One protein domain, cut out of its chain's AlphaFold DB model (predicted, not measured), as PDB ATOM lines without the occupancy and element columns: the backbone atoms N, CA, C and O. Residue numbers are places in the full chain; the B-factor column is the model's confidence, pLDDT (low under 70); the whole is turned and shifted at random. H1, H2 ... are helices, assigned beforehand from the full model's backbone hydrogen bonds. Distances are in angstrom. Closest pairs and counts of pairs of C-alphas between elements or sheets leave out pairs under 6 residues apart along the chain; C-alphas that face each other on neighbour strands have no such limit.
ATOM      1  N   SER A   2      66.995  24.358  17.666       80.81
ATOM      2  CA  SER A   2      68.235  24.072  18.427       80.81
ATOM      3  C   SER A   2      69.248  25.221  18.475       80.81
ATOM      4  O   SER A   2      69.690  25.583  19.559       80.81
ATOM      5  N   ARG A   3      69.518  25.888  17.340       83.94
ATOM      6  CA  ARG A   3      70.420  27.058  17.292       83.94
ATOM      7  C   ARG A   3      70.001  28.206  18.224       83.94
ATOM      8  O   ARG A   3      70.863  28.856  18.794       83.94
ATOM      9  N   ARG A   4      68.693  28.450  18.410       82.31
ATOM     10  CA  ARG A   4      68.199  29.501  19.327       82.31
ATOM     11  C   ARG A   4      68.449  29.147  20.790       82.31
ATOM     12  O   ARG A   4      68.777  30.025  21.573       82.31
ATOM     13  N   VAL A   5      68.282  27.875  21.153       82.25
ATOM     14  CA  VAL A   5      68.536  27.395  22.521       82.25
ATOM     15  C   VAL A   5      70.033  27.394  22.829       82.25
ATOM     16  O   VAL A   5      70.436  27.744  23.931       82.25
ATOM     17  N   GLU A   6      70.866  27.048  21.849       83.06
ATOM     18  CA  GLU A   6      72.326  27.082  21.986       83.06
ATOM     19  C   GLU A   6      72.882  28.498  22.114       83.06
ATOM     20  O   GLU A   6      73.808  28.708  22.892       83.06
ATOM     21  N   ALA A   7      72.291  29.461  21.402       83.81
ATOM     22  CA  ALA A   7      72.617  30.879  21.537       83.81
ATOM     23  C   ALA A   7      72.195  31.473  22.893       83.81
ATOM     24  O   ALA A   7      72.547  32.608  23.192       83.81
ATOM     25  N   ASP A   8      71.427  30.724  23.693       80.62
ATOM     26  CA  ASP A   8      70.980  31.093  25.037       80.62
ATOM     27  C   ASP A   8      70.255  32.447  25.121       80.62
ATOM     28  O   ASP A   8      70.223  33.083  26.167       80.62
ATOM     29  N   SER A   9      69.636  32.909  24.032       80.62
ATOM     30  CA  SER A   9      69.099  34.276  23.965       80.62
ATOM     31  C   SER A   9      67.993  34.550  24.992       80.62
ATOM     32  O   SER A   9      67.864  35.674  25.458       80.62
ATOM     33  N   HIS A  10      67.228  33.532  25.400       82.69
ATOM     34  CA  HIS A  10      66.180  33.687  26.418       82.69
ATOM     35  C   HIS A  10      66.735  33.772  27.849       82.69
ATOM     36  O   HIS A  10      66.018  34.197  28.751       82.69
ATOM     37  N   SER A  11      68.016  33.448  28.082       81.81
ATOM     38  CA  SER A  11      68.640  33.748  29.375       81.81
ATOM     39  C   SER A  11      68.873  35.244  29.572       81.81
ATOM     40  O   SER A  11      68.926  35.691  30.717       81.81
ATOM     41  N   LEU A  12      68.950  36.028  28.487       85.06
ATOM     42  CA  LEU A  12      68.957  37.490  28.562       85.06
ATOM     43  C   LEU A  12      67.610  38.006  29.059       85.06
ATOM     44  O   LEU A  12      67.592  38.820  29.974       85.06
ATOM     45  N   THR A  13      66.497  37.483  28.532       84.06
ATOM     46  CA  THR A  13      65.152  37.815  29.025       84.06
ATOM     47  C   THR A  13      65.037  37.534  30.522       84.06
ATOM     48  O   THR A  13      64.658  38.421  31.273       84.06
ATOM     49  N   LEU A  14      65.475  36.355  30.980       85.06
ATOM     50  CA  LEU A  14      65.443  35.997  32.405       85.06
ATOM     51  C   LEU A  14      66.289  36.907  33.312       85.06
ATOM     52  O   LEU A  14      66.045  36.947  34.513       85.06
ATOM     53  N   ARG A  15      67.326  37.567  32.784       86.00
ATOM     54  CA  ARG A  15      68.284  38.344  33.590       86.00
ATOM     55  C   ARG A  15      68.122  39.853  33.480       86.00
ATOM     56  O   ARG A  15      68.563  40.544  34.387       86.00
ATOM     57  N   LEU A  16      67.605  40.340  32.354       87.06
ATOM     58  CA  LEU A  16      67.639  41.757  31.992       87.06
ATOM     59  C   LEU A  16      66.257  42.351  31.721       87.06
ATOM     60  O   LEU A  16      66.131  43.571  31.646       87.06
ATOM     61  N   ALA A  17      65.222  41.534  31.522       85.69
ATOM     62  CA  ALA A  17      63.894  42.085  31.293       85.69
ATOM     63  C   ALA A  17      63.436  42.871  32.533       85.69
ATOM     64  O   ALA A  17      63.530  42.375  33.653       85.69
ATOM     65  N   GLY A  18      63.015  44.121  32.321       85.81
ATOM     66  CA  GLY A  18      62.647  45.055  33.391       85.81
ATOM     67  C   GLY A  18      63.826  45.762  34.071       85.81
ATOM     68  O   GLY A  18      63.612  46.720  34.800       85.81
ATOM     69  N   THR A  19      65.082  45.371  33.817       88.06
ATOM     70  CA  THR A  19      66.245  45.932  34.539       88.06
ATOM     71  C   THR A  19      66.905  47.123  33.839       88.06
ATOM     72  O   THR A  19      67.912  47.640  34.321       88.06
ATOM     73  N   PHE A  20      66.427  47.511  32.658       87.62
ATOM     74  CA  PHE A  20      66.955  48.637  31.893       87.62
ATOM     75  C   PHE A  20      65.878  49.212  30.975       87.62
ATOM     76  O   PHE A  20      64.966  48.502  30.555       87.62
ATOM     77  N   THR A  21      66.026  50.484  30.614       88.31
ATOM     78  CA  THR A  21      65.196  51.128  29.593       88.31
ATOM     79  C   THR A  21      65.771  50.817  28.210       88.31
ATOM     80  O   THR A  21      66.896  51.246  27.925       88.31
ATOM     81  N   PRO A  22      65.059  50.080  27.335       88.06
ATOM     82  CA  PRO A  22      65.530  49.831  25.979       88.06
ATOM     83  C   PRO A  22      65.686  51.137  25.200       88.06
ATOM     84  O   PRO A  22      64.880  52.055  25.335       88.06
ATOM     85  N   THR A  23      66.713  51.213  24.356       93.94
ATOM     86  CA  THR A  23      66.809  52.287  23.363       93.94
ATOM     87  C   THR A  23      65.746  52.093  22.282       93.94
ATOM     88  O   THR A  23      65.250  50.984  22.076       93.94
ATOM     89  N   GLU A  24      65.437  53.156  21.543       94.62
ATOM     90  CA  GLU A  24      64.507  53.089  20.409       94.62
ATOM     91  C   GLU A  24      64.927  52.020  19.383       94.62
ATOM     92  O   GLU A  24      64.105  51.244  18.902       94.62
ATOM     93  N   ASP A  25      66.227  51.908  19.103       96.25
ATOM     94  CA  ASP A  25      66.767  50.886  18.204       96.25
ATOM     95  C   ASP A  25      66.483  49.467  18.723       96.25
ATOM     96  O   ASP A  25      66.020  48.616  17.967       96.25
ATOM     97  N   LEU A  26      66.692  49.214  20.022       91.38
ATOM     98  CA  LEU A  26      66.385  47.920  20.641       91.38
ATOM     99  C   LEU A  26      64.885  47.612  20.609       91.38
ATOM    100  O   LEU A  26      64.505  46.456  20.417       91.38
ATOM    101  N   TYR A  27      64.035  48.629  20.766       89.62
ATOM    102  CA  TYR A  27      62.587  48.470  20.664       89.62
ATOM    103  C   TYR A  27      62.167  48.065  19.245       89.62
ATOM    104  O   TYR A  27      61.444  47.078  19.076       89.62
ATOM    105  N   ARG A  28      62.696  48.744  18.216       94.44
ATOM    106  CA  ARG A  28      62.449  48.395  16.807       94.44
ATOM    107  C   ARG A  28      62.923  46.983  16.466       94.44
ATOM    108  O   ARG A  28      62.184  46.229  15.832       94.44
ATOM    109  N   GLU A  29      64.113  46.591  16.916       94.50
ATOM    110  CA  GLU A  29      64.621  45.227  16.704       94.50
ATOM    111  C   GLU A  29      63.769  44.175  17.429       94.50
ATOM    112  O   GLU A  29      63.486  43.110  16.874       94.50
ATOM    113  N   GLY A  30      63.285  44.480  18.638       89.75
ATOM    114  CA  GLY A  30      62.357  43.624  19.378       89.75
ATOM    115  C   GLY A  30      61.033  43.412  18.640       89.75
ATOM    116  O   GLY A  30      60.601  42.269  18.459       89.75
ATOM    117  N   GLN A  31      60.422  44.490  18.141       91.50
ATOM    118  CA  GLN A  31      59.208  44.415  17.322       91.50
ATOM    119  C   GLN A  31      59.441  43.591  16.054       91.50
ATOM    120  O   GLN A  31      58.667  42.683  15.741       91.50
ATOM    121  N   ARG A  32      60.557  43.835  15.359       96.06
ATOM    122  CA  ARG A  32      60.906  43.089  14.151       96.06
ATOM    123  C   ARG A  32      61.108  41.601  14.426       96.06
ATOM    124  O   ARG A  32      60.643  40.756  13.654       96.06
ATOM    125  N   ALA A  33      61.777  41.257  15.522       91.56
ATOM    126  CA  ALA A  33      61.939  39.874  15.947       91.56
ATOM    127  C   ALA A  33      60.581  39.209  16.220       91.56
ATOM    128  O   ALA A  33      60.374  38.060  15.812       91.56
ATOM    129  N   GLN A  34      59.640  39.928  16.841       91.31
ATOM    130  CA  GLN A  34      58.294  39.420  17.098       91.31
ATOM    131  C   GLN A  34      57.512  39.165  15.805       91.31
ATOM    132  O   GLN A  34      56.974  38.073  15.625       91.31
ATOM    133  N   GLU A  35      57.518  40.099  14.852       95.25
ATOM    134  CA  GLU A  35      56.885  39.902  13.538       95.25
ATOM    135  C   GLU A  35      57.398  38.639  12.829       95.25
ATOM    136  O   GLU A  35      56.635  37.862  12.245       95.25
ATOM    137  N   LEU A  36      58.714  38.416  12.873       95.56
ATOM    138  CA  LEU A  36      59.342  37.245  12.270       95.56
ATOM    139  C   LEU A  36      58.961  35.952  13.001       95.56
ATOM    140  O   LEU A  36      58.717  34.940  12.336       95.56
ATOM    141  N   ASN A  37      58.867  35.979  14.335       92.88
ATOM    142  CA  ASN A  37      58.402  34.840  15.128       92.88
ATOM    143  C   ASN A  37      56.962  34.468  14.770       92.88
ATOM    144  O   ASN A  37      56.711  33.300  14.473       92.88
ATOM    145  N   VAL A  38      56.053  35.445  14.702       95.44
ATOM    146  CA  VAL A  38      54.651  35.233  14.300       95.44
ATOM    147  C   VAL A  38      54.586  34.606  12.908       95.44
ATOM    148  O   VAL A  38      53.957  33.569  12.710       95.44
ATOM    149  N   ARG A  39      55.309  35.165  11.930       97.06
ATOM    150  CA  ARG A  39      55.324  34.631  10.557       97.06
ATOM    151  C   ARG A  39      55.860  33.202  10.476       97.06
ATOM    152  O   ARG A  39      55.347  32.399   9.693       97.06
ATOM    153  N   LEU A  40      56.914  32.888  11.228       94.44
ATOM    154  CA  LEU A  40      57.476  31.538  11.288       94.44
ATOM    155  C   LEU A  40      56.494  30.560  11.943       94.44
ATOM    156  O   LEU A  40      56.298  29.454  11.431       94.44
ATOM    157  N   PHE A  41      55.872  30.979  13.041       95.00
ATOM    158  CA  PHE A  41      54.886  30.197  13.771       95.00
ATOM    159  C   PHE A  41      53.691  29.851  12.880       95.00
ATOM    160  O   PHE A  41      53.400  28.675  12.676       95.00
ATOM    161  N   GLU A  42      53.100  30.845  12.220       95.06
ATOM    162  CA  GLU A  42      51.952  30.652  11.328       95.06
ATOM    163  C   GLU A  42      52.253  29.734  10.138       95.06
ATOM    164  O   GLU A  42      51.396  28.985   9.670       95.06
ATOM    165  N   ARG A  43      53.481  29.762   9.609       95.31
ATOM    166  CA  ARG A  43      53.902  28.806   8.569       95.31
ATOM    167  C   ARG A  43      54.019  27.385   9.116       95.31
ATOM    168  O   ARG A  43      53.629  26.446   8.431       95.31
ATOM    169  N   THR A  44      54.543  27.236  10.329       93.00
ATOM    170  CA  THR A  44      54.709  25.939  11.004       93.00
ATOM    171  C   THR A  44      53.351  25.324  11.344       93.00
ATOM    172  O   THR A  44      53.110  24.156  11.043       93.00
ATOM    173  N   LYS A  45      52.430  26.138  11.871       91.94
ATOM    174  CA  LYS A  45      51.057  25.744  12.199       91.94
ATOM    175  C   LYS A  45      50.276  25.323  10.955       91.94
ATOM    176  O   LYS A  45      49.694  24.244  10.936       91.94
ATOM    177  N   ARG A  46      50.349  26.104   9.866       93.25
ATOM    178  CA  ARG A  46      49.729  25.748   8.572       93.25
ATOM    179  C   ARG A  46      50.286  24.468   7.948       93.25
ATOM    180  O   ARG A  46      49.562  23.790   7.233       93.25
ATOM    181  N   ALA A  47      51.544  24.129   8.221       92.81
ATOM    182  CA  ALA A  47      52.143  22.872   7.777       92.81
ATOM    183  C   ALA A  47      51.696  21.653   8.612       92.81
ATOM    184  O   ALA A  47      52.124  20.539   8.326       92.81
ATOM    185  N   GLY A  48      50.872  21.846   9.650       90.69
ATOM    186  CA  GLY A  48      50.419  20.771  10.535       90.69
ATOM    187  C   GLY A  48      51.520  20.216  11.443       90.69
ATOM    188  O   GLY A  48      51.374  19.117  11.968       90.69
ATOM    189  N   ALA A  49      52.620  20.957  11.619       90.69
ATOM    190  CA  ALA A  49      53.769  20.537  12.424       90.69
ATOM    191  C   ALA A  49      53.612  20.851  13.927       90.69
ATOM    192  O   ALA A  49      54.538  20.631  14.705       90.69
ATOM    193  N   SER A  50      52.463  21.385  14.344       91.62
ATOM    194  CA  SER A  50      52.135  21.672  15.740       91.62
ATOM    195  C   SER A  50      50.650  21.443  16.014       91.62
ATOM    196  O   SER A  50      49.819  21.580  15.111       91.62
ATOM    197  N   ARG A  51      50.306  21.175  17.276       92.25
ATOM    198  CA  ARG A  51      48.921  21.182  17.771       92.25
ATOM    199  C   ARG A  51      48.200  22.510  17.474       92.25
ATOM    200  O   ARG A  51      48.828  23.568  17.372       92.25
ATOM    201  N   ALA A  52      46.879  22.443  17.292       90.12
ATOM    202  CA  ALA A  52      46.066  23.540  16.749       90.12
ATOM    203  C   ALA A  52      45.773  24.672  17.751       90.12
ATOM    204  O   ALA A  52      45.568  25.818  17.355       90.12
ATOM    205  N   ASP A  53      45.771  24.353  19.034       92.06
ATOM    206  CA  ASP A  53      45.504  25.238  20.170       92.06
ATOM    207  C   ASP A  53      46.771  25.888  20.753       92.06
ATOM    208  O   ASP A  53      46.662  26.711  21.652       92.06
ATOM    209  N   LEU A  54      47.959  25.585  20.212       93.69
ATOM    210  CA  LEU A  54      49.189  26.323  20.513       93.69
ATOM    211  C   LEU A  54      49.146  27.714  19.861       93.69
ATOM    212  O   LEU A  54      48.745  27.844  18.690       93.69
ATOM    213  N   VAL A  55      49.634  28.731  20.570       94.31
ATOM    214  CA  VAL A  55      49.877  30.082  20.046       94.31
ATOM    215  C   VAL A  55      51.360  30.453  20.126       94.31
ATOM    216  O   VAL A  55      52.165  29.786  20.771       94.31
ATOM    217  N   VAL A  56      51.747  31.529  19.437       93.88
ATOM    218  CA  VAL A  56      53.142  31.999  19.433       93.88
ATOM    219  C   VAL A  56      53.612  32.412  20.833       93.88
ATOM    220  O   VAL A  56      54.766  32.169  21.178       93.88
ATOM    221  N   ASP A  57      52.717  32.975  21.645       94.25
ATOM    222  CA  ASP A  57      53.018  33.508  22.976       94.25
ATOM    223  C   ASP A  57      53.321  32.409  24.010       94.25
ATOM    224  O   ASP A  57      54.137  32.627  24.907       94.25
ATOM    225  N   ASP A  58      52.797  31.188  23.824       94.88
ATOM    226  CA  ASP A  58      53.176  30.011  24.626       94.88
ATOM    227  C   ASP A  58      54.685  29.740  24.554       94.88
ATOM    228  O   ASP A  58      55.318  29.300  25.521       94.88
ATOM    229  N   LEU A  59      55.291  30.016  23.393       92.69
ATOM    230  CA  LEU A  59      56.707  29.756  23.175       92.69
ATOM    231  C   LEU A  59      57.597  30.642  24.049       92.69
ATOM    232  O   LEU A  59      58.704  30.215  24.378       92.69
ATOM    233  N   THR A  60      57.125  31.819  24.468       91.25
ATOM    234  CA  THR A  60      57.856  32.703  25.386       91.25
ATOM    235  C   THR A  60      58.168  31.971  26.690       91.25
ATOM    236  O   THR A  60      59.335  31.786  27.039       91.25
ATOM    237  N   PHE A  61      57.137  31.443  27.353       92.50
ATOM    238  CA  PHE A  61      57.292  30.710  28.608       92.50
ATOM    239  C   PHE A  61      58.038  29.389  28.428       92.50
ATOM    240  O   PHE A  61      58.843  29.008  29.278       92.50
ATOM    241  N   VAL A  62      57.811  28.679  27.321       94.38
ATOM    242  CA  VAL A  62      58.534  27.437  27.021       94.38
ATOM    243  C   VAL A  62      60.036  27.685  26.887       94.38
ATOM    244  O   VAL A  62      60.844  26.942  27.451       94.38
ATOM    245  N   PHE A  63      60.447  28.719  26.151       93.38
ATOM    246  CA  PHE A  63      61.868  28.999  25.981       93.38
ATOM    247  C   PHE A  63      62.531  29.492  27.262       93.38
ATOM    248  O   PHE A  63      63.695  29.164  27.499       93.38
ATOM    249  N   GLU A  64      61.810  30.225  28.103       93.00
ATOM    250  CA  GLU A  64      62.294  30.610  29.425       93.00
ATOM    251  C   GLU A  64      62.467  29.403  30.353       93.00
ATOM    252  O   GLU A  64      63.506  29.287  31.000       93.00
ATOM    253  N   GLN A  65      61.534  28.446  30.355       94.19
ATOM    254  CA  GLN A  65      61.694  27.179  31.081       94.19
ATOM    255  C   GLN A  65      62.935  26.411  30.607       94.19
ATOM    256  O   GLN A  65      63.715  25.917  31.422       94.19
ATOM    257  N   LEU A  66      63.174  26.353  29.291       95.56
ATOM    258  CA  LEU A  66      64.393  25.754  28.740       95.56
ATOM    259  C   LEU A  66      65.651  26.517  29.177       95.56
ATOM    260  O   LEU A  66      66.655  25.895  29.520       95.56
ATOM    261  N   ALA A  67      65.613  27.850  29.199       93.69
ATOM    262  CA  ALA A  67      66.724  28.670  29.675       93.69
ATOM    263  C   ALA A  67      66.968  28.505  31.188       93.69
ATOM    264  O   ALA A  67      68.119  28.558  31.628       93.69
ATOM    265  N   ALA A  68      65.934  28.227  31.981       95.00
ATOM    266  CA  ALA A  68      66.055  27.967  33.414       95.00
ATOM    267  C   ALA A  68      66.775  26.640  33.730       95.00
ATOM    268  O   ALA A  68      67.378  26.509  34.797       95.00
ATOM    269  N   VAL A  69      66.789  25.671  32.805       95.50
ATOM    270  CA  VAL A  69      67.554  24.424  32.970       95.50
ATOM    271  C   VAL A  69      69.049  24.739  33.039       95.50
ATOM    272  O   VAL A  69      69.672  25.096  32.034       95.50
ATOM    273  N   ARG A  70      69.637  24.574  34.228       94.62
ATOM    274  CA  ARG A  70      71.059  24.802  34.497       94.62
ATOM    275  C   ARG A  70      71.581  23.825  35.543       94.62
ATOM    276  O   ARG A  70      70.939  23.581  36.558       94.62
ATOM    277  N   VAL A  71      72.784  23.311  35.310       96.44
ATOM    278  CA  VAL A  71      73.559  22.528  36.283       96.44
ATOM    279  C   VAL A  71      74.970  23.104  36.406       96.44
ATOM    280  O   VAL A  71      75.340  24.012  35.660       96.44
ATOM    281  N   ARG A  72      75.765  22.598  37.358       96.44
ATOM    282  CA  ARG A  72      77.134  23.088  37.604       96.44
ATOM    283  C   ARG A  72      78.023  23.028  36.359       96.44
ATOM    284  O   ARG A  72      78.744  23.983  36.102       96.44
ATOM    285  N   ASP A  73      77.951  21.941  35.592       96.94
ATOM    286  CA  ASP A  73      78.720  21.781  34.354       96.94
ATOM    287  C   ASP A  73      78.039  22.504  33.163       96.94
ATOM    288  O   ASP A  73      76.897  22.178  32.801       96.94
ATOM    289  N   PRO A  74      78.717  23.472  32.509       92.19
ATOM    290  CA  PRO A  74      78.200  24.157  31.326       92.19
ATOM    291  C   PRO A  74      77.987  23.247  30.107       92.19
ATOM    292  O   PRO A  74      77.040  23.473  29.349       92.19
ATOM    293  N   ASN A  75      78.830  22.227  29.899       95.00
ATOM    294  CA  ASN A  75      78.638  21.256  28.815       95.00
ATOM    295  C   ASN A  75      77.343  20.484  29.046       95.00
ATOM    296  O   ASN A  75      76.459  20.465  28.184       95.00
ATOM    297  N   ARG A  76      77.183  19.953  30.263       96.88
ATOM    298  CA  ARG A  76      75.970  19.242  30.652       96.88
ATOM    299  C   ARG A  76      74.719  20.110  30.576       96.88
ATOM    300  O   ARG A  76      73.673  19.631  30.150       96.88
ATOM    301  N   THR A  77      74.811  21.393  30.925       95.50
ATOM    302  CA  THR A  77      73.701  22.344  30.763       95.50
ATOM    303  C   THR A  77      73.233  22.416  29.304       95.50
ATOM    304  O   THR A  77      72.033  22.325  29.043       95.50
ATOM    305  N   ARG A  78      74.156  22.499  28.334       93.69
ATOM    306  CA  ARG A  78      73.798  22.506  26.903       93.69
ATOM    307  C   ARG A  78      73.137  21.204  26.459       93.69
ATOM    308  O   ARG A  78      72.142  21.241  25.738       93.69
ATOM    309  N   GLU A  79      73.658  20.062  26.899       95.94
ATOM    310  CA  GLU A  79      73.067  18.751  26.602       95.94
ATOM    311  C   GLU A  79      71.644  18.625  27.146       95.94
ATOM    312  O   GLU A  79      70.740  18.197  26.427       95.94
ATOM    313  N   LEU A  80      71.431  19.031  28.400       97.25
ATOM    314  CA  LEU A  80      70.117  18.990  29.034       97.25
ATOM    315  C   LEU A  80      69.133  19.894  28.297       97.25
ATOM    316  O   LEU A  80      68.053  19.437  27.936       97.25
ATOM    317  N   ARG A  81      69.512  21.135  27.980       96.75
ATOM    318  CA  ARG A  81      68.647  22.047  27.218       96.75
ATOM    319  C   ARG A  81      68.274  21.498  25.841       96.75
ATOM    320  O   ARG A  81      67.116  21.598  25.447       96.75
ATOM    321  N   ARG A  82      69.210  20.855  25.127       95.75
ATOM    322  CA  ARG A  82      68.912  20.149  23.863       95.75
ATOM    323  C   ARG A  82      67.932  18.995  24.073       95.75
ATOM    324  O   ARG A  82      66.999  18.842  23.287       95.75
ATOM    325  N   ARG A  83      68.120  18.204  25.134       97.19
ATOM    326  CA  ARG A  83      67.222  17.094  25.483       97.19
ATOM    327  C   ARG A  83      65.808  17.591  25.784       97.19
ATOM    328  O   ARG A  83      64.860  17.049  25.229       97.19
ATOM    329  N   TYR A  84      65.662  18.613  26.624       97.56
ATOM    330  CA  TYR A  84      64.352  19.172  26.958       97.56
ATOM    331  C   TYR A  84      63.699  19.855  25.758       97.56
ATOM    332  O   TYR A  84      62.509  19.662  25.551       97.56
ATOM    333  N   LEU A  85      64.467  20.535  24.898       96.00
ATOM    334  CA  LEU A  85      63.933  21.050  23.638       96.00
ATOM    335  C   LEU A  85      63.330  19.923  22.787       96.00
ATOM    336  O   LEU A  85      62.228  20.079  22.273       96.00
ATOM    337  N   ALA A  86      64.027  18.792  22.646       96.00
ATOM    338  CA  ALA A  86      63.504  17.653  21.896       96.00
ATOM    339  C   ALA A  86      62.213  17.098  22.525       96.00
ATOM    340  O   ALA A  86      61.253  16.847  21.802       96.00
ATOM    341  N   LEU A  87      62.157  16.963  23.855       96.12
ATOM    342  CA  LEU A  87      60.945  16.532  24.565       96.12
ATOM    343  C   LEU A  87      59.769  17.485  24.316       96.12
ATOM    344  O   LEU A  87      58.676  17.038  23.971       96.12
ATOM    345  N   THR A  88      59.998  18.792  24.426       95.12
ATOM    346  CA  THR A  88      58.961  19.800  24.206       95.12
ATOM    347  C   THR A  88      58.483  19.830  22.758       95.12
ATOM    348  O   THR A  88      57.281  19.891  22.520       95.12
ATOM    349  N   LEU A  89      59.388  19.730  21.778       93.19
ATOM    350  CA  LEU A  89      59.000  19.676  20.365       93.19
ATOM    351  C   LEU A  89      58.120  18.457  20.071       93.19
ATOM    352  O   LEU A  89      57.098  18.602  19.411       93.19
ATOM    353  N   ARG A  90      58.438  17.287  20.638       92.19
ATOM    354  CA  ARG A  90      57.585  16.094  20.511       92.19
ATOM    355  C   ARG A  90      56.201  16.291  21.126       92.19
ATOM    356  O   ARG A  90      55.214  15.846  20.543       92.19
ATOM    357  N   ALA A  91      56.110  16.979  22.262       90.94
ATOM    358  CA  ALA A  91      54.826  17.315  22.874       90.94
ATOM    359  C   ALA A  91      54.003  18.293  22.009       90.94
ATOM    360  O   ALA A  91      52.785  18.160  21.927       90.94
ATOM    361  N   ILE A  92      54.663  19.235  21.325       91.75
ATOM    362  CA  ILE A  92      54.023  20.213  20.432       91.75
ATOM    363  C   ILE A  92      53.560  19.581  19.112       91.75
ATOM    364  O   ILE A  92      52.489  19.925  18.619       91.75
ATOM    365  N   GLU A  93      54.352  18.673  18.537       87.19
ATOM    366  CA  GLU A  93      54.049  17.972  17.278       87.19
ATOM    367  C   GLU A  93      52.866  17.001  17.404       87.19
ATOM    368  O   GLU A  93      52.258  16.617  16.404       87.19
ATOM    369  N   THR A  94      52.551  16.563  18.622       75.50
ATOM    370  CA  THR A  94      51.518  15.554  18.855       75.50
ATOM    371  C   THR A  94      50.139  16.126  18.533       75.50
ATOM    372  O   THR A  94      49.740  17.156  19.078       75.50
ATOM    373  N   LYS A  95      49.377  15.430  17.676       72.31
ATOM    374  CA  LYS A  95      47.930  15.647  17.567       72.31
ATOM    375  C   LYS A  95      47.316  15.264  18.909       72.31
ATOM    376  O   LYS A  95      47.203  14.084  19.218       72.31
ATOM    377  N   ALA A  96      47.036  16.265  19.731       71.81
ATOM    378  CA  ALA A  96      46.387  16.055  21.006       71.81
ATOM    379  C   ALA A  96      44.879  15.958  20.772       71.81
ATOM    380  O   ALA A  96      44.281  16.873  20.209       71.81
ATOM    381  N   ASP A  97      44.274  14.869  21.240       77.56
ATOM    382  CA  ASP A  97      42.816  14.694  21.224       77.56
ATOM    383  C   ASP A  97      42.122  15.595  22.262       77.56
ATOM    384  O   ASP A  97      40.902  15.740  22.265       77.56
ATOM    385  N   GLN A  98      42.907  16.215  23.151       84.94
ATOM    386  CA  GLN A  98      42.449  17.113  24.204       84.94
ATOM    387  C   GLN A  98      43.096  18.491  24.071       84.94
ATOM    388  O   GLN A  98      44.314  18.615  23.882       84.94
ATOM    389  N   ALA A  99      42.262  19.521  24.220       89.25
ATOM    390  CA  ALA A  99      42.699  20.907  24.264       89.25
ATOM    391  C   ALA A  99      43.623  21.168  25.466       89.25
ATOM    392  O   ALA A  99      43.516  20.506  26.502       89.25
ATOM    393  N   LEU A 100      44.528  22.136  25.329       92.44
ATOM    394  CA  LEU A 100      45.294  22.666  26.447       92.44
ATOM    395  C   LEU A 100      44.332  23.242  27.498       92.44
ATOM    396  O   LEU A 100      43.311  23.837  27.142       92.44
ATOM    397  N   PRO A 101      44.629  23.057  28.793       93.12
ATOM    398  CA  PRO A 101      43.830  23.656  29.846       93.12
ATOM    399  C   PRO A 101      44.003  25.179  29.851       93.12
ATOM    400  O   PRO A 101      45.126  25.678  29.827       93.12
ATOM    401  N   GLY A 102      42.884  25.896  29.969       94.38
ATOM    402  CA  GLY A 102      42.862  27.357  30.056       94.38
ATOM    403  C   GLY A 102      43.021  28.074  28.707       94.38
ATOM    404  O   GLY A 102      43.256  27.439  27.678       94.38
ATOM    405  N   PRO A 103      42.824  29.402  28.687       95.00
ATOM    406  CA  PRO A 103      43.084  30.208  27.504       95.00
ATOM    407  C   PRO A 103      44.597  30.371  27.258       95.00
ATOM    408  O   PRO A 103      45.391  30.229  28.191       95.00
ATOM    409  N   PRO A 104      45.003  30.713  26.023       94.88
ATOM    410  CA  PRO A 104      46.378  31.096  25.725       94.88
ATOM    411  C   PRO A 104      46.841  32.321  26.532       94.88
ATOM    412  O   PRO A 104      46.006  33.166  26.871       94.88
ATOM    413  N   PRO A 105      48.156  32.472  26.775       94.94
ATOM    414  CA  PRO A 105      48.698  33.664  27.408       94.94
ATOM    415  C   PRO A 105      48.487  34.897  26.532       94.94
ATOM    416  O   PRO A 105      48.555  34.847  25.302       94.94
ATOM    417  N   THR A 106      48.291  36.033  27.184       91.94
ATOM    418  CA  THR A 106      48.229  37.343  26.547       91.94
ATOM    419  C   THR A 106      49.595  38.021  26.563       91.94
ATOM    420  O   THR A 106      50.422  37.821  27.456       91.94
ATOM    421  N   TRP A 107      49.819  38.919  25.603       86.81
ATOM    422  CA  TRP A 107      51.011  39.767  25.610       86.81
ATOM    423  C   TRP A 107      51.125  40.619  26.887       86.81
ATOM    424  O   TRP A 107      52.226  40.829  27.393       86.81
ATOM    425  N   SER A 108      49.994  41.072  27.444       90.06
ATOM    426  CA  SER A 108      49.984  41.844  28.693       90.06
ATOM    427  C   SER A 108      50.534  41.031  29.860       90.06
ATOM    428  O   SER A 108      51.374  41.534  30.597       90.06
ATOM    429  N   GLU A 109      50.120  39.769  30.002       92.69
ATOM    430  CA  GLU A 109      50.628  38.882  31.058       92.69
ATOM    431  C   GLU A 109      52.130  38.624  30.902       92.69
ATOM    432  O   GLU A 109      52.853  38.535  31.890       92.69
ATOM    433  N   ILE A 110      52.633  38.548  29.665       90.12
ATOM    434  CA  ILE A 110      54.070  38.400  29.413       90.12
ATOM    435  C   ILE A 110      54.838  39.629  29.911       90.12
ATOM    436  O   ILE A 110      55.850  39.455  30.594       90.12
ATOM    437  N   VAL A 111      54.366  40.833  29.569       87.00
ATOM    438  CA  VAL A 111      55.032  42.109  29.881       87.00
ATOM    439  C   VAL A 111      54.958  42.458  31.366       87.00
ATOM    440  O   VAL A 111      55.943  42.947  31.916       87.00
ATOM    441  N   GLN A 112      53.832  42.178  32.026       88.94
ATOM    442  CA  GLN A 112      53.619  42.482  33.448       88.94
ATOM    443  C   GLN A 112      54.675  41.862  34.367       88.94
ATOM    444  O   GLN A 112      54.987  42.429  35.402       88.94
ATOM    445  N   ARG A 113      55.303  40.748  33.975       88.12
ATOM    446  CA  ARG A 113      56.367  40.088  34.760       88.12
ATOM    447  C   ARG A 113      57.627  40.930  34.942       88.12
ATOM    448  O   ARG A 113      58.510  40.540  35.701       88.12
ATOM    449  N   TRP A 114      57.748  42.010  34.178       83.38
ATOM    450  CA  TRP A 114      58.904  42.901  34.167       83.38
ATOM    451  C   TRP A 114      58.538  44.337  34.540       83.38
ATOM    452  O   TRP A 114      59.399  45.212  34.478       83.38
TER     453      TRP A 114
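What this domain is: This is residues 2 to 114 of the 117 residues of an uncharacterized protein of Solirubrobacterales bacterium (UniProt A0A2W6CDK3). The long helices H3 and H5 make two sides of a rough triangle with the shorter H4 in its middle; H4 folds back into H5 as a helical hairpin, and H3 touches no helix. H2 packs across H4, the small H1 packs on H5, and residues 23 to 29 stick out at one end of H3. The printed part has 113 residues with six named helices, H1 to H6 in chain order, and no named strand: the class is all helix. It is compact, with a radius of gyration of the C-alphas of 15.3 A and spans of 43 by 35 by 24 A.

Where its parts are: H1 is residues 2 to 6, from C-alpha 2 at (68.235, 24.072, 18.427), and H2 is residues 9 to 16. H3, residues 24 to 46, is 33.3 A long. H4, residues 58 to 68, measures 15.7 A. H5, residues 74 to 93, measures 28.6 A. H6, residues 107 to 112, ends with C-alpha 112 at (53.619, 42.482, 33.448).

How they stand to each other: The hub is H4. H2 touches it about perpendicular, at 78 degrees, closest at the C-alphas of Ser 11 and Ala 67, 5.4 A. H5 touches H4 with residues 81 to 85 alone, opposite ways at a shallow tilt of 23 degrees; the closest C-alphas, of Leu 66 and Arg 81, are 5.8 A apart. H1 touches H5, closest at the C-alphas of Ser 2 and Arg 82, 6.7 A. H6 is close to H4 but not clearly touching; the closest C-alphas, of Thr 60 and Ile 110, are 7.9 A apart. Every O i to N i+4 pair is within hydrogen-bond range in H1, H3, H4, H5 and H6, and 3 of 4 in H2.

The domain as a whole: The C-alphas farthest apart, of Thr 23 and Asp 97, are 44.6 A apart. The printed part has no cut. The links H3 to H4 and H5 to H6 are long. Mean pLDDT of the printed part is 90.9, and no printed residue is under 70.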